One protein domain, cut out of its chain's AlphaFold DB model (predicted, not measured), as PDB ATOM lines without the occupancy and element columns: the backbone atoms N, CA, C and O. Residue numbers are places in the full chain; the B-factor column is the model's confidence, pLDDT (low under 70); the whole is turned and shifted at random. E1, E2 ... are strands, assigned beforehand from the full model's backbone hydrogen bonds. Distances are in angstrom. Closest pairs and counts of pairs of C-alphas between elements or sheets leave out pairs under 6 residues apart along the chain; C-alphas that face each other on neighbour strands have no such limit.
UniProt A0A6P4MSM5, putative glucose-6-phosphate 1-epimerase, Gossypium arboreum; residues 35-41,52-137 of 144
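This is residues 35 to 41 and 52 to 137 of the 144 residues of the protein "putative glucose-6-phosphate 1-epimerase" of Gossypium arboreum (UniProt A0A6P4MSM5). The model is a loose two-sheet sandwich: the small sheet E6, E3, E8, E9 lies face to face with part of the large sheet, over E2, E10 and E7, and the hairpin E4 and E5 extends the large sheet past it at one end. The large sheet is twisted, and the chain passes from sheet to sheet by tight or short links. The printed part has 93 residues, with no named helix and ten named strands, E1 to E10 in order along the chain, and its class is all strand. The large sheet is mixed, in the order E1, E2, E10, E7, E4, E5; the small one is antiparallel. The whole is compact, with a radius of gyration of the C-alphas of 12.8 A, and spans 35 by 32 by 22 A.

E1, residues 35 to 41, starts at C-alpha 35 (-34.504, 40.232, -22.804) and is 19.4 A long, as is E2, residues 52 to 58. E3 is residues 62 to 65, E4 residues 71 to 74, E5 residues 80 to 83 and E6 residues 88 to 90. E7, residues 95 to 99, is 12.2 A long. E8, residues 105 to 110, measures 16.3 A and E9, residues 115 to 120, 16.4 A. E10, residues 129 to 136, is the longest at 23.1 A and ends at C-alpha 136 (-28.877, 48.924, -15.562).

In the large sheet, edge strand E1 is antiparallel to E2, with N 38 and O 53 2.8 A apart. E2 is parallel to E10, at 12 degrees, with N 54 and O 131 at 2.9 A. E10 is antiparallel to E7, at 174 degrees, with N 99 and O 132 at 2.8 A. E7 is antiparallel to E4, at 144 degrees, with N 73 and O 98 at 2.8 A. E4 and E5 form a hairpin, with N 72 and O 82 at 2.9 A; E5 is the other edge strand. In the small sheet, edge strand E6 is antiparallel to E3, with N 89 and O 64 at 2.8 A. E3 is antiparallel to E8, with N 65 and O 107 at 2.8 A. E8 and E9 form a hairpin, with N 108 and O 117 at 2.8 A. E2 and E3 meet only through their link; E3 and E10 are apart, for instance.

The C-alphas farthest apart, of Glu 112 and Ala 127, are 36.6 A from each other. Residues 42 to 51 are not printed, and C-alphas 41 and 52 are 8.8 A apart across the cut. Of the links printed whole, E9 to E10 is short and the others are tight. The mean pLDDT of the printed part is 76.1; it is under 70 in residues 35 to 41, 52 to 54, 59 to 60, 102 to 104 and 120 to 130.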
ATOM      1  N   LEU A  35     -35.137  40.352 -21.498       57.59
ATOM      2  CA  LEU A  35     -34.504  40.232 -22.804       57.59
ATOM      3  C   LEU A  35     -35.593  40.424 -23.862       57.59
ATOM      4  O   LEU A  35     -36.503  39.607 -23.967       57.59
ATOM      5  N   ILE A  36     -35.516  41.505 -24.635       57.00
ATOM      6  CA  ILE A  36     -36.479  41.771 -25.710       57.00
ATOM      7  C   ILE A  36     -35.740  41.669 -27.047       57.00
ATOM      8  O   ILE A  36     -34.989  42.594 -27.378       57.00
ATOM      9  N   PRO A  37     -35.916  40.570 -27.810       52.62
ATOM     10  CA  PRO A  37     -35.439  40.496 -29.182       52.62
ATOM     11  C   PRO A  37     -36.343  41.344 -30.085       52.62
ATOM     12  O   PRO A  37     -37.562  41.168 -30.124       52.62
ATOM     13  N   TYR A  38     -35.749  42.271 -30.826       50.62
ATOM     14  CA  TYR A  38     -36.426  43.096 -31.819       50.62
ATOM     15  C   TYR A  38     -35.767  42.889 -33.183       50.62
ATOM     16  O   TYR A  38     -34.568  43.105 -33.345       50.62
ATOM     17  N   VAL A  39     -36.551  42.455 -34.172       54.66
ATOM     18  CA  VAL A  39     -36.084  42.271 -35.551       54.66
ATOM     19  C   VAL A  39     -36.744  43.315 -36.429       54.66
ATOM     20  O   VAL A  39     -37.969  43.356 -36.528       54.66
ATOM     21  N   LYS A  40     -35.932  44.134 -37.098       57.31
ATOM     22  CA  LYS A  40     -36.390  45.045 -38.147       57.31
ATOM     23  C   LYS A  40     -35.847  44.559 -39.485       57.31
ATOM     24  O   LYS A  40     -34.636  44.547 -39.691       57.31
ATOM     25  N   GLY A  41     -36.734  44.126 -40.376       51.44
ATOM     26  CA  GLY A  41     -36.390  43.802 -41.759       51.44
ATOM     27  C   GLY A  41     -36.726  44.974 -42.673       51.44
ATOM     28  O   GLY A  41     -37.875  45.410 -42.697       51.44
ATOM     29  N   TYR A  52     -31.021  42.969 -35.989       64.19
ATOM     30  CA  TYR A  52     -31.334  42.297 -34.733       64.19
ATOM     31  C   TYR A  52     -30.914  43.204 -33.578       64.19
ATOM     32  O   TYR A  52     -29.727  43.438 -33.359       64.19
ATOM     33  N   GLU A  53     -31.886  43.722 -32.838       67.06
ATOM     34  CA  GLU A  53     -31.660  44.509 -31.631       67.06
ATOM     35  C   GLU A  53     -32.059  43.680 -30.410       67.06
ATOM     36  O   GLU A  53     -33.216  43.292 -30.261       67.06
ATOM     37  N   PHE A  54     -31.106  43.419 -29.520       68.75
ATOM     38  CA  PHE A  54     -31.355  42.756 -28.242       68.75
ATOM     39  C   PHE A  54     -31.243  43.783 -27.131       68.75
ATOM     40  O   PHE A  54     -30.192  44.399 -26.959       68.75
ATOM     41  N   LYS A  55     -32.317  43.975 -26.367       70.94
ATOM     42  CA  LYS A  55     -32.284  44.830 -25.178       70.94
ATOM     43  C   LYS A  55     -32.269  43.968 -23.931       70.94
ATOM     44  O   LYS A  55     -33.170  43.156 -23.748       70.94
ATOM     45  N   VAL A  56     -31.240  44.160 -23.115       73.56
ATOM     46  CA  VAL A  56     -30.995  43.481 -21.847       73.56
ATOM     47  C   VAL A  56     -31.163  44.513 -20.737       73.56
ATOM     48  O   VAL A  56     -30.338  45.417 -20.590       73.56
ATOM     49  N   PHE A  57     -32.239  44.384 -19.964       74.62
ATOM     50  CA  PHE A  57     -32.508  45.254 -18.818       74.62
ATOM     51  C   PHE A  57     -32.167  44.547 -17.513       74.62
ATOM     52  O   PHE A  57     -32.768  43.529 -17.169       74.62
ATOM     53  N   LEU A  58     -31.215  45.110 -16.779       72.25
ATOM     54  CA  LEU A  58     -30.704  44.576 -15.527       72.25
ATOM     55  C   LEU A  58     -31.224  45.438 -14.363       72.25
ATOM     56  O   LEU A  58     -31.252  46.663 -14.447       72.25
ATOM     57  N   PHE A  59     -31.625  44.801 -13.268       68.50
ATOM     58  CA  PHE A  59     -32.272  45.427 -12.094       68.50
ATOM     59  C   PHE A  59     -31.739  44.844 -10.772       68.50
ATOM     60  O   PHE A  59     -32.081  45.337  -9.702       68.50
ATOM     61  N   SER A  60     -30.915  43.797 -10.851       68.69
ATOM     62  CA  SER A  60     -30.299  43.091  -9.727       68.69
ATOM     63  C   SER A  60     -28.814  42.878 -10.012       68.69
ATOM     64  O   SER A  60     -28.356  43.098 -11.136       68.69
ATOM     65  N   GLU A  61     -28.056  42.452  -8.999       73.62
ATOM     66  CA  GLU A  61     -26.645  42.094  -9.152       73.62
ATOM     67  C   GLU A  61     -26.516  40.897 -10.106       73.62
ATOM     68  O   GLU A  61     -26.807  39.744  -9.772       73.62
ATOM     69  N   VAL A  62     -26.103  41.192 -11.332       78.56
ATOM     70  CA  VAL A  62     -25.916  40.218 -12.401       78.56
ATOM     71  C   VAL A  62     -24.541  40.402 -13.017       78.56
ATOM     72  O   VAL A  62     -23.980  41.501 -13.035       78.56
ATOM     73  N   ARG A  63     -24.009  39.309 -13.551       85.19
ATOM     74  CA  ARG A  63     -22.753  39.295 -14.289       85.19
ATOM     75  C   ARG A  63     -23.047  38.948 -15.739       85.19
ATOM     76  O   ARG A  63     -23.651  37.912 -16.004       85.19
ATOM     77  N   VAL A  64     -22.634  39.807 -16.664       85.62
ATOM     78  CA  VAL A  64     -22.780  39.553 -18.105       85.62
ATOM     79  C   VAL A  64     -21.420  39.208 -18.701       85.62
ATOM     80  O   VAL A  64     -20.471  39.959 -18.516       85.62
ATOM     81  N   GLU A  65     -21.326  38.086 -19.408       87.81
ATOM     82  CA  GLU A  65     -20.112  37.559 -20.053       87.81
ATOM     83  C   GLU A  65     -20.326  37.372 -21.568       87.81
ATOM     84  O   GLU A  65     -21.470  37.298 -22.029       87.81
ATOM     85  N   GLY A  66     -19.239  37.231 -22.338       84.94
ATOM     86  CA  GLY A  66     -19.286  37.013 -23.796       84.94
ATOM     87  C   GLY A  66     -19.292  38.305 -24.619       84.94
ATOM     88  O   GLY A  66     -19.722  38.322 -25.774       84.94
ATOM     89  N   LEU A  67     -18.871  39.408 -23.997       87.19
ATOM     90  CA  LEU A  67     -18.799  40.746 -24.589       87.19
ATOM     91  C   LEU A  67     -17.366  41.273 -24.654       87.19
ATOM     92  O   LEU A  67     -17.146  42.405 -25.083       87.19
ATOM     93  N   GLU A  68     -16.396  40.462 -24.241       88.06
ATOM     94  CA  GLU A  68     -14.985  40.790 -24.292       88.06
ATOM     95  C   GLU A  68     -14.568  41.169 -25.713       88.06
ATOM     96  O   GLU A  68     -15.017  40.587 -26.703       88.06
ATOM     97  N   THR A  69     -13.680  42.156 -25.829       88.06
ATOM     98  CA  THR A  69     -13.129  42.659 -27.098       88.06
ATOM     99  C   THR A  69     -14.130  43.326 -28.046       88.06
ATOM    100  O   THR A  69     -13.722  43.818 -29.101       88.06
ATOM    101  N   LEU A  70     -15.416  43.395 -27.686       87.81
ATOM    102  CA  LEU A  70     -16.428  44.053 -28.504       87.81
ATOM    103  C   LEU A  70     -16.343  45.570 -28.367       87.81
ATOM    104  O   LEU A  70     -16.120  46.116 -27.284       87.81
ATOM    105  N   ASP A  71     -16.572  46.261 -29.479       91.12
ATOM    106  CA  ASP A  71     -16.753  47.701 -29.476       91.12
ATOM    107  C   ASP A  71     -18.157  48.077 -28.989       91.12
ATOM    108  O   ASP A  71     -19.165  47.501 -29.412       91.12
ATOM    109  N   TYR A  72     -18.215  49.076 -28.111       90.81
ATOM    110  CA  TYR A  72     -19.467  49.619 -27.600       90.81
ATOM    111  C   TYR A  72     -19.469  51.147 -27.574       90.81
ATOM    112  O   TYR A  72     -18.418  51.788 -27.503       90.81
ATOM    113  N   LEU A  73     -20.665  51.729 -27.639       91.88
ATOM    114  CA  LEU A  73     -20.914  53.137 -27.331       91.88
ATOM    115  C   LEU A  73     -21.451  53.243 -25.907       91.88
ATOM    116  O   LEU A  73     -22.391  52.528 -25.558       91.88
ATOM    117  N   ASP A  74     -20.881  54.135 -25.104       91.12
ATOM    118  CA  ASP A  74     -21.353  54.406 -23.745       91.12
ATOM    119  C   ASP A  74     -22.283  55.625 -23.740       91.12
ATOM    120  O   ASP A  74     -21.849  56.760 -23.962       91.12
ATOM    121  N   ASN A  75     -23.579  55.414 -23.507       89.50
ATOM    122  CA  ASN A  75     -24.552  56.504 -23.456       89.50
ATOM    123  C   ASN A  75     -24.332  57.422 -22.243       89.50
ATOM    124  O   ASN A  75     -24.649  58.610 -22.332       89.50
ATOM    125  N   LEU A  76     -23.734  56.922 -21.155       88.06
ATOM    126  CA  LEU A  76     -23.391  57.723 -19.975       88.06
ATOM    127  C   LEU A  76     -22.185  58.635 -20.243       88.06
ATOM    128  O   LEU A  76     -22.035  59.673 -19.599       88.06
ATOM    129  N   GLN A  77     -21.361  58.297 -21.240       90.12
ATOM    130  CA  GLN A  77     -20.202  59.082 -21.679       90.12
ATOM    131  C   GLN A  77     -20.421  59.701 -23.066       90.12
ATOM    132  O   GLN A  77     -19.548  59.674 -23.929       90.12
ATOM    133  N   ASN A  78     -21.606  60.270 -23.305       90.94
ATOM    134  CA  ASN A  78     -21.919  61.007 -24.537       90.94
ATOM    135  C   ASN A  78     -21.697  60.191 -25.833       90.94
ATOM    136  O   ASN A  78     -21.282  60.731 -26.860       90.94
ATOM    137  N   ARG A  79     -21.989  58.884 -25.790       90.62
ATOM    138  CA  ARG A  79     -21.793  57.926 -26.894       90.62
ATOM    139  C   ARG A  79     -20.342  57.817 -27.359       90.62
ATOM    140  O   ARG A  79     -20.089  57.564 -28.539       90.62
ATOM    141  N   GLU A  80     -19.389  58.008 -26.453       94.50
ATOM    142  CA  GLU A  80     -17.990  57.714 -26.734       94.50
ATOM    143  C   GLU A  80     -17.799  56.209 -26.984       94.50
ATOM    144  O   GLU A  80     -18.506  55.365 -26.425       94.50
ATOM    145  N   ARG A  81     -16.886  55.886 -27.906       93.88
ATOM    146  CA  ARG A  81     -16.625  54.522 -28.361       93.88
ATOM    147  C   ARG A  81     -15.477  53.916 -27.567       93.88
ATOM    148  O   ARG A  81     -14.371  54.451 -27.577       93.88
ATOM    149  N   PHE A  82     -15.719  52.738 -27.016       92.69
ATOM    150  CA  PHE A  82     -14.744  51.960 -26.264       92.69
ATOM    151  C   PHE A  82     -14.678  50.522 -26.780       92.69
ATOM    152  O   PHE A  82     -15.499  50.100 -27.595       92.69
ATOM    153  N   ILE A  83     -13.677  49.779 -26.310       90.81
ATOM    154  CA  ILE A  83     -13.561  48.331 -26.495       90.81
ATOM    155  C   ILE A  83     -13.675  47.713 -25.112       90.81
ATOM    156  O   ILE A  83     -12.918  48.106 -24.221       90.81
ATOM    157  N   GLU A  84     -14.584  46.759 -24.935       90.50
ATOM    158  CA  GLU A  84     -14.731  46.053 -23.668       90.50
ATOM    159  C   GLU A  84     -13.472  45.220 -23.387       90.50
ATOM    160  O   GLU A  84     -13.047  44.403 -24.204       90.50
ATOM    161  N   GLN A  85     -12.837  45.491 -22.248       86.94
ATOM    162  CA  GLN A  85     -11.588  44.844 -21.829       86.94
ATOM    163  C   GLN A  85     -11.822  43.841 -20.699       86.94
ATOM    164  O   GLN A  85     -10.936  43.039 -20.410       86.94
ATOM    165  N   GLY A  86     -12.972  43.915 -20.022       85.81
ATOM    166  CA  GLY A  86     -13.319  42.991 -18.955       85.81
ATOM    167  C   GLY A  86     -13.839  41.663 -19.497       85.81
ATOM    168  O   GLY A  86     -14.583  41.629 -20.474       85.81
ATOM    169  N   ASP A  87     -13.514  40.573 -18.799       84.88
ATOM    170  CA  ASP A  87     -14.098  39.246 -19.059       84.88
ATOM    171  C   ASP A  87     -15.599  39.205 -18.730       84.88
ATOM    172  O   ASP A  87     -16.331  38.309 -19.149       84.88
ATOM    173  N   ALA A  88     -16.055  40.147 -17.905       86.12
ATOM    174  CA  ALA A  88     -17.445  40.285 -17.536       86.12
ATOM    175  C   ALA A  88     -17.781  41.715 -17.128       86.12
ATOM    176  O   ALA A  88     -16.956  42.438 -16.569       86.12
ATOM    177  N   ILE A  89     -19.044  42.068 -17.318       85.06
ATOM    178  CA  ILE A  89     -19.641  43.272 -16.763       85.06
ATOM    179  C   ILE A  89     -20.222  42.899 -15.405       85.06
ATOM    180  O   ILE A  89     -21.197  42.149 -15.327       85.06
ATOM    181  N   THR A  90     -19.615  43.415 -14.341       79.75
ATOM    182  CA  THR A  90     -20.174  43.390 -12.987       79.75
ATOM    183  C   THR A  90     -20.847  44.721 -12.725       79.75
ATOM    184  O   THR A  90     -20.233  45.782 -12.841       79.75
ATOM    185  N   VAL A  91     -22.137  44.666 -12.427       72.62
ATOM    186  CA  VAL A  91     -22.969  45.856 -12.416       72.62
ATOM    187  C   VAL A  91     -23.071  46.416 -10.998       72.62
ATOM    188  O   VAL A  91     -23.972  46.075 -10.241       72.62
ATOM    189  N   GLU A  92     -22.101  47.254 -10.635       70.94
ATOM    190  CA  GLU A  92     -22.044  47.942  -9.331       70.94
ATOM    191  C   GLU A  92     -22.621  49.370  -9.388       70.94
ATOM    192  O   GLU A  92     -22.892  49.994  -8.362       70.94
ATOM    193  N   SER A  93     -22.816  49.899 -10.597       75.81
ATOM    194  CA  SER A  93     -23.322  51.243 -10.882       75.81
ATOM    195  C   SER A  93     -24.177  51.234 -12.145       75.81
ATOM    196  O   SER A  93     -24.240  50.223 -12.838       75.81
ATOM    197  N   GLU A  94     -24.811  52.365 -12.459       83.25
ATOM    198  CA  GLU A  94     -25.542  52.550 -13.716       83.25
ATOM    199  C   GLU A  94     -24.679  52.165 -14.930       83.25
ATOM    200  O   GLU A  94     -23.496  52.508 -14.996       83.25
ATOM    201  N   VAL A  95     -25.270  51.424 -15.867       85.75
ATOM    202  CA  VAL A  95     -24.641  50.996 -17.125       85.75
ATOM    203  C   VAL A  95     -25.626  51.297 -18.242       85.75
ATOM    204  O   VAL A  95     -26.783  50.912 -18.129       85.75
ATOM    205  N   ASP A  96     -25.184  51.945 -19.317       87.69
ATOM    206  CA  ASP A  96     -25.979  52.114 -20.539       87.69
ATOM    207  C   ASP A  96     -25.061  52.016 -21.767       87.69
ATOM    208  O   ASP A  96     -24.489  53.002 -22.237       87.69
ATOM    209  N   LYS A  97     -24.852  50.780 -22.234       89.25
ATOM    210  CA  LYS A  97     -23.892  50.439 -23.293       89.25
ATOM    211  C   LYS A  97     -24.597  49.863 -24.517       89.25
ATOM    212  O   LYS A  97     -25.500  49.035 -24.397       89.25
ATOM    213  N   ILE A  98     -24.120  50.250 -25.699       88.31
ATOM    214  CA  ILE A  98     -24.582  49.751 -26.999       88.31
ATOM    215  C   ILE A  98     -23.431  49.018 -27.687       88.31
ATOM    216  O   ILE A  98     -22.524  49.667 -28.205       88.31
ATOM    217  N   TYR A  99     -23.470  47.690 -27.726       86.50
ATOM    218  CA  TYR A  99     -22.489  46.871 -28.437       86.50
ATOM    219  C   TYR A  99     -22.798  46.850 -29.930       86.50
ATOM    220  O   TYR A  99     -23.936  46.588 -30.321       86.50
ATOM    221  N   LEU A 100     -21.786  47.138 -30.748       82.44
ATOM    222  CA  LEU A 100     -21.921  47.305 -32.201       82.44
ATOM    223  C   LEU A 100     -21.486  46.066 -32.997       82.44
ATOM    224  O   LEU A 100     -21.824  45.925 -34.171       82.44
ATOM    225  N   SER A 101     -20.713  45.183 -32.367       77.25
ATOM    226  CA  SER A 101     -20.238  43.938 -32.964       77.25
ATOM    227  C   SER A 101     -21.158  42.763 -32.649       77.25
ATOM    228  O   SER A 101     -21.986  42.821 -31.747       77.25
ATOM    229  N   ARG A 102     -20.995  41.667 -33.403       69.44
ATOM    230  CA  ARG A 102     -21.799  40.443 -33.270       69.44
ATOM    231  C   ARG A 102     -21.229  39.524 -32.175       69.44
ATOM    232  O   ARG A 102     -20.282  38.796 -32.479       69.44
ATOM    233  N   PRO A 103     -21.787  39.482 -30.949       69.81
ATOM    234  CA  PRO A 103     -21.435  38.432 -30.003       69.81
ATOM    235  C   PRO A 103     -21.901  37.079 -30.547       69.81
ATOM    236  O   PRO A 103     -23.014  36.937 -31.056       69.81
ATOM    237  N   THR A 104     -21.047  36.065 -30.448       69.62
ATOM    238  CA  THR A 104     -21.406  34.680 -30.793       69.62
ATOM    239  C   THR A 104     -22.240  34.032 -29.691       69.62
ATOM    240  O   THR A 104     -23.093  33.186 -29.968       69.62
ATOM    241  N   LYS A 105     -22.004  34.456 -28.448       75.00
ATOM    242  CA  LYS A 105     -22.660  33.977 -27.241       75.00
ATOM    243  C   LYS A 105     -22.622  35.070 -26.178       75.00
ATOM    244  O   LYS A 105     -21.582  35.689 -25.996       75.00
ATOM    245  N   ILE A 106     -23.721  35.257 -25.455       79.81
ATOM    246  CA  ILE A 106     -23.784  36.105 -24.258       79.81
ATOM    247  C   ILE A 106     -24.293  35.239 -23.114       79.81
ATOM    248  O   ILE A 106     -25.276  34.520 -23.286       79.81
ATOM    249  N   ALA A 107     -23.650  35.302 -21.952       82.69
ATOM    250  CA  ALA A 107     -24.146  34.655 -20.742       82.69
ATOM    251  C   ALA A 107     -24.514  35.712 -19.700       82.69
ATOM    252  O   ALA A 107     -23.732  36.615 -19.423       82.69
ATOM    253  N   ILE A 108     -25.706  35.600 -19.120       82.06
ATOM    254  CA  ILE A 108     -26.190  36.474 -18.053       82.06
ATOM    255  C   ILE A 108     -26.368  35.613 -16.813       82.06
ATOM    256  O   ILE A 108     -27.239  34.745 -16.764       82.06
ATOM    257  N   LEU A 109     -25.518  35.830 -15.818       82.62
ATOM    258  CA  LEU A 109     -25.547  35.130 -14.549       82.62
ATOM    259  C   LEU A 109     -26.282  36.000 -13.538       82.62
ATOM    260  O   LEU A 109     -25.802  37.060 -13.141       82.62
ATOM    261  N   ASP A 110     -27.444  35.526 -13.112       78.06
ATOM    262  CA  ASP A 110     -28.231  36.137 -12.057       78.06
ATOM    263  C   ASP A 110     -27.778  35.581 -10.704       78.06
ATOM    264  O   ASP A 110     -28.055  34.426 -10.347       78.06
ATOM    265  N   HIS A 111     -27.032  36.395  -9.953       77.06
ATOM    266  CA  HIS A 111     -26.492  35.986  -8.661       77.06
ATOM    267  C   HIS A 111     -27.568  35.902  -7.577       77.06
ATOM    268  O   HIS A 111     -27.412  35.099  -6.648       77.06
ATOM    269  N   GLU A 112     -28.648  36.672  -7.695       72.81
ATOM    270  CA  GLU A 112     -29.761  36.694  -6.748       72.81
ATOM    271  C   GLU A 112     -30.622  35.437  -6.905       72.81
ATOM    272  O   GLU A 112     -30.869  34.711  -5.940       72.81
ATOM    273  N   ARG A 113     -31.003  35.122  -8.146       72.81
ATOM    274  CA  ARG A 113     -31.892  34.001  -8.481       72.81
ATOM    275  C   ARG A 113     -31.148  32.692  -8.754       72.81
ATOM    276  O   ARG A 113     -31.791  31.669  -8.974       72.81
ATOM    277  N   LYS A 114     -29.808  32.702  -8.729       78.06
ATOM    278  CA  LYS A 114     -28.934  31.546  -9.027       78.06
ATOM    279  C   LYS A 114     -29.264  30.892 -10.375       78.06
ATOM    280  O   LYS A 114     -29.249  29.668 -10.497       78.06
ATOM    281  N   ARG A 115     -29.563  31.714 -11.382       75.62
ATOM    282  CA  ARG A 115     -29.901  31.284 -12.745       75.62
ATOM    283  C   ARG A 115     -28.882  31.822 -13.740       75.62
ATOM    284  O   ARG A 115     -28.260  32.854 -13.511       75.62
ATOM    285  N   THR A 116     -28.712  31.115 -14.849       75.50
ATOM    286  CA  THR A 116     -27.859  31.555 -15.954       75.50
ATOM    287  C   THR A 116     -28.658  31.497 -17.240       75.50
ATOM    288  O   THR A 116     -29.204  30.450 -17.582       75.50
ATOM    289  N   PHE A 117     -28.703  32.620 -17.945       73.94
ATOM    290  CA  PHE A 117     -29.290  32.730 -19.269       73.94
ATOM    291  C   PHE A 117     -28.174  32.749 -20.292       73.94
ATOM    292  O   PHE A 117     -27.166  33.426 -20.105       73.94
ATOM    293  N   GLU A 118     -28.350  32.009 -21.375       73.81
ATOM    294  CA  GLU A 118     -27.382  31.964 -22.456       73.81
ATOM    295  C   GLU A 118     -28.075  32.351 -23.755       73.81
ATOM    296  O   GLU A 118     -28.982  31.659 -24.210       73.81
ATOM    297  N   LEU A 119     -27.641  33.461 -24.345       72.06
ATOM    298  CA  LEU A 119     -28.056  33.879 -25.672       72.06
ATOM    299  C   LEU A 119     -27.035  33.366 -26.682       72.06
ATOM    300  O   LEU A 119     -25.838  33.629 -26.548       72.06
ATOM    301  N   ARG A 120     -27.508  32.659 -27.707       69.38
ATOM    302  CA  ARG A 120     -26.691  32.188 -28.829       69.38
ATOM    303  C   ARG A 120     -27.240  32.722 -30.136       69.38
ATOM    304  O   ARG A 120     -28.442  32.896 -30.290       69.38
ATOM    305  N   LYS A 121     -26.353  32.915 -31.109       60.56
ATOM    306  CA  LYS A 121     -26.708  33.281 -32.487       60.56
ATOM    307  C   LYS A 121     -27.085  32.051 -33.347       60.56
ATOM    308  O   LYS A 121     -26.914  32.071 -34.566       60.56
ATOM    309  N   ASP A 122     -27.534  30.952 -32.743       56.56
ATOM    310  CA  ASP A 122     -27.827  29.724 -33.486       56.56
ATOM    311  C   ASP A 122     -29.093  29.928 -34.344       56.56
ATOM    312  O   ASP A 122     -30.176  30.156 -33.823       56.56
ATOM    313  N   GLY A 123     -28.958  29.889 -35.677       51.16
ATOM    314  CA  GLY A 123     -30.089  29.992 -36.616       51.16
ATOM    315  C   GLY A 123     -30.391  31.386 -37.190       51.16
ATOM    316  O   GLY A 123     -31.296  31.504 -38.018       51.16
ATOM    317  N   LEU A 124     -29.630  32.431 -36.832       53.12
ATOM    318  CA  LEU A 124     -29.810  33.781 -37.391       53.12
ATOM    319  C   LEU A 124     -28.929  34.013 -38.641       53.12
ATOM    320  O   LEU A 124     -27.748  33.656 -38.626       53.12
ATOM    321  N   PRO A 125     -29.454  34.631 -39.720       56.09
ATOM    322  CA  PRO A 125     -28.712  34.865 -40.957       56.09
ATOM    323  C   PRO A 125     -27.463  35.732 -40.730       56.09
ATOM    324  O   PRO A 125     -27.508  36.782 -40.089       56.09
ATOM    325  N   ASP A 126     -26.336  35.326 -41.323       54.34
ATOM    326  CA  ASP A 126     -25.034  36.009 -41.206       54.34
ATOM    327  C   ASP A 126     -25.010  37.452 -41.728       54.34
ATOM    328  O   ASP A 126     -24.075  38.206 -41.445       54.34
ATOM    329  N   ALA A 127     -26.038  37.847 -42.477       53.09
ATOM    330  CA  ALA A 127     -26.170  39.168 -43.072       53.09
ATOM    331  C   ALA A 127     -26.710  40.237 -42.106       53.09
ATOM    332  O   ALA A 127     -26.774  41.398 -42.496       53.09
ATOM    333  N   GLY A 128     -27.085  39.884 -40.870       55.66
ATOM    334  CA  GLY A 128     -27.741  40.838 -39.977       55.66
ATOM    335  C   GLY A 128     -26.803  41.740 -39.171       55.66
ATOM    336  O   GLY A 128     -25.745  41.296 -38.722       55.66
ATOM    337  N   GLU A 129     -27.156  43.008 -38.972       59.88
ATOM    338  CA  GLU A 129     -26.507  43.872 -37.974       59.88
ATOM    339  C   GLU A 129     -27.035  43.472 -36.586       59.88
ATOM    340  O   GLU A 129     -28.248  43.390 -36.392       59.88
ATOM    341  N   PHE A 130     -26.138  43.156 -35.646       66.44
ATOM    342  CA  PHE A 130     -26.496  42.756 -34.280       66.44
ATOM    343  C   PHE A 130     -26.118  43.883 -33.337       66.44
ATOM    344  O   PHE A 130     -24.943  44.224 -33.245       66.44
ATOM    345  N   ILE A 131     -27.106  44.435 -32.641       70.12
ATOM    346  CA  ILE A 131     -26.883  45.473 -31.642       70.12
ATOM    347  C   ILE A 131     -27.414  44.979 -30.305       70.12
ATOM    348  O   ILE A 131     -28.582  44.604 -30.197       70.12
ATOM    349  N   VAL A 132     -26.561  44.994 -29.283       74.88
ATOM    350  CA  VAL A 132     -26.953  44.643 -27.914       74.88
ATOM    351  C   VAL A 132     -26.960  45.905 -27.070       74.88
ATOM    352  O   VAL A 132     -25.947  46.588 -26.955       74.88
ATOM    353  N   PHE A 133     -28.103  46.202 -26.471       80.00
ATOM    354  CA  PHE A 133     -28.267  47.269 -25.497       80.00
ATOM    355  C   PHE A 133     -28.254  46.646 -24.109       80.00
ATOM    356  O   PHE A 133     -29.065  45.763 -23.833       80.00
ATOM    357  N   ILE A 134     -27.352  47.103 -23.248       81.31
ATOM    358  CA  ILE A 134     -27.310  46.700 -21.843       81.31
ATOM    359  C   ILE A 134     -27.547  47.936 -21.004       81.31
ATOM    360  O   ILE A 134     -26.731  48.859 -21.030       81.31
ATOM    361  N   SER A 135     -28.647  47.917 -20.258       80.69
ATOM    362  CA  SER A 135     -29.030  49.013 -19.380       80.69
ATOM    363  C   SER A 135     -29.268  48.499 -17.964       80.69
ATOM    364  O   SER A 135     -30.014  47.539 -17.760       80.69
ATOM    365  N   PHE A 136     -28.650  49.148 -16.984       81.38
ATOM    366  CA  PHE A 136     -28.877  48.924 -15.562       81.38
ATOM    367  C   PHE A 136     -29.049  50.253 -14.855       81.38
ATOM    368  O   PHE A 136     -28.203  51.131 -15.000       81.38
ATOM    369  N   HIS A 137     -30.083  50.358 -14.024       74.81
ATOM    370  CA  HIS A 137     -30.330  51.528 -13.191       74.81
ATOM    371  C   HIS A 137     -30.529  51.080 -11.730       74.81
ATOM    372  O   HIS A 137     -31.591  50.546 -11.407       74.81
TER     373      HIS A 137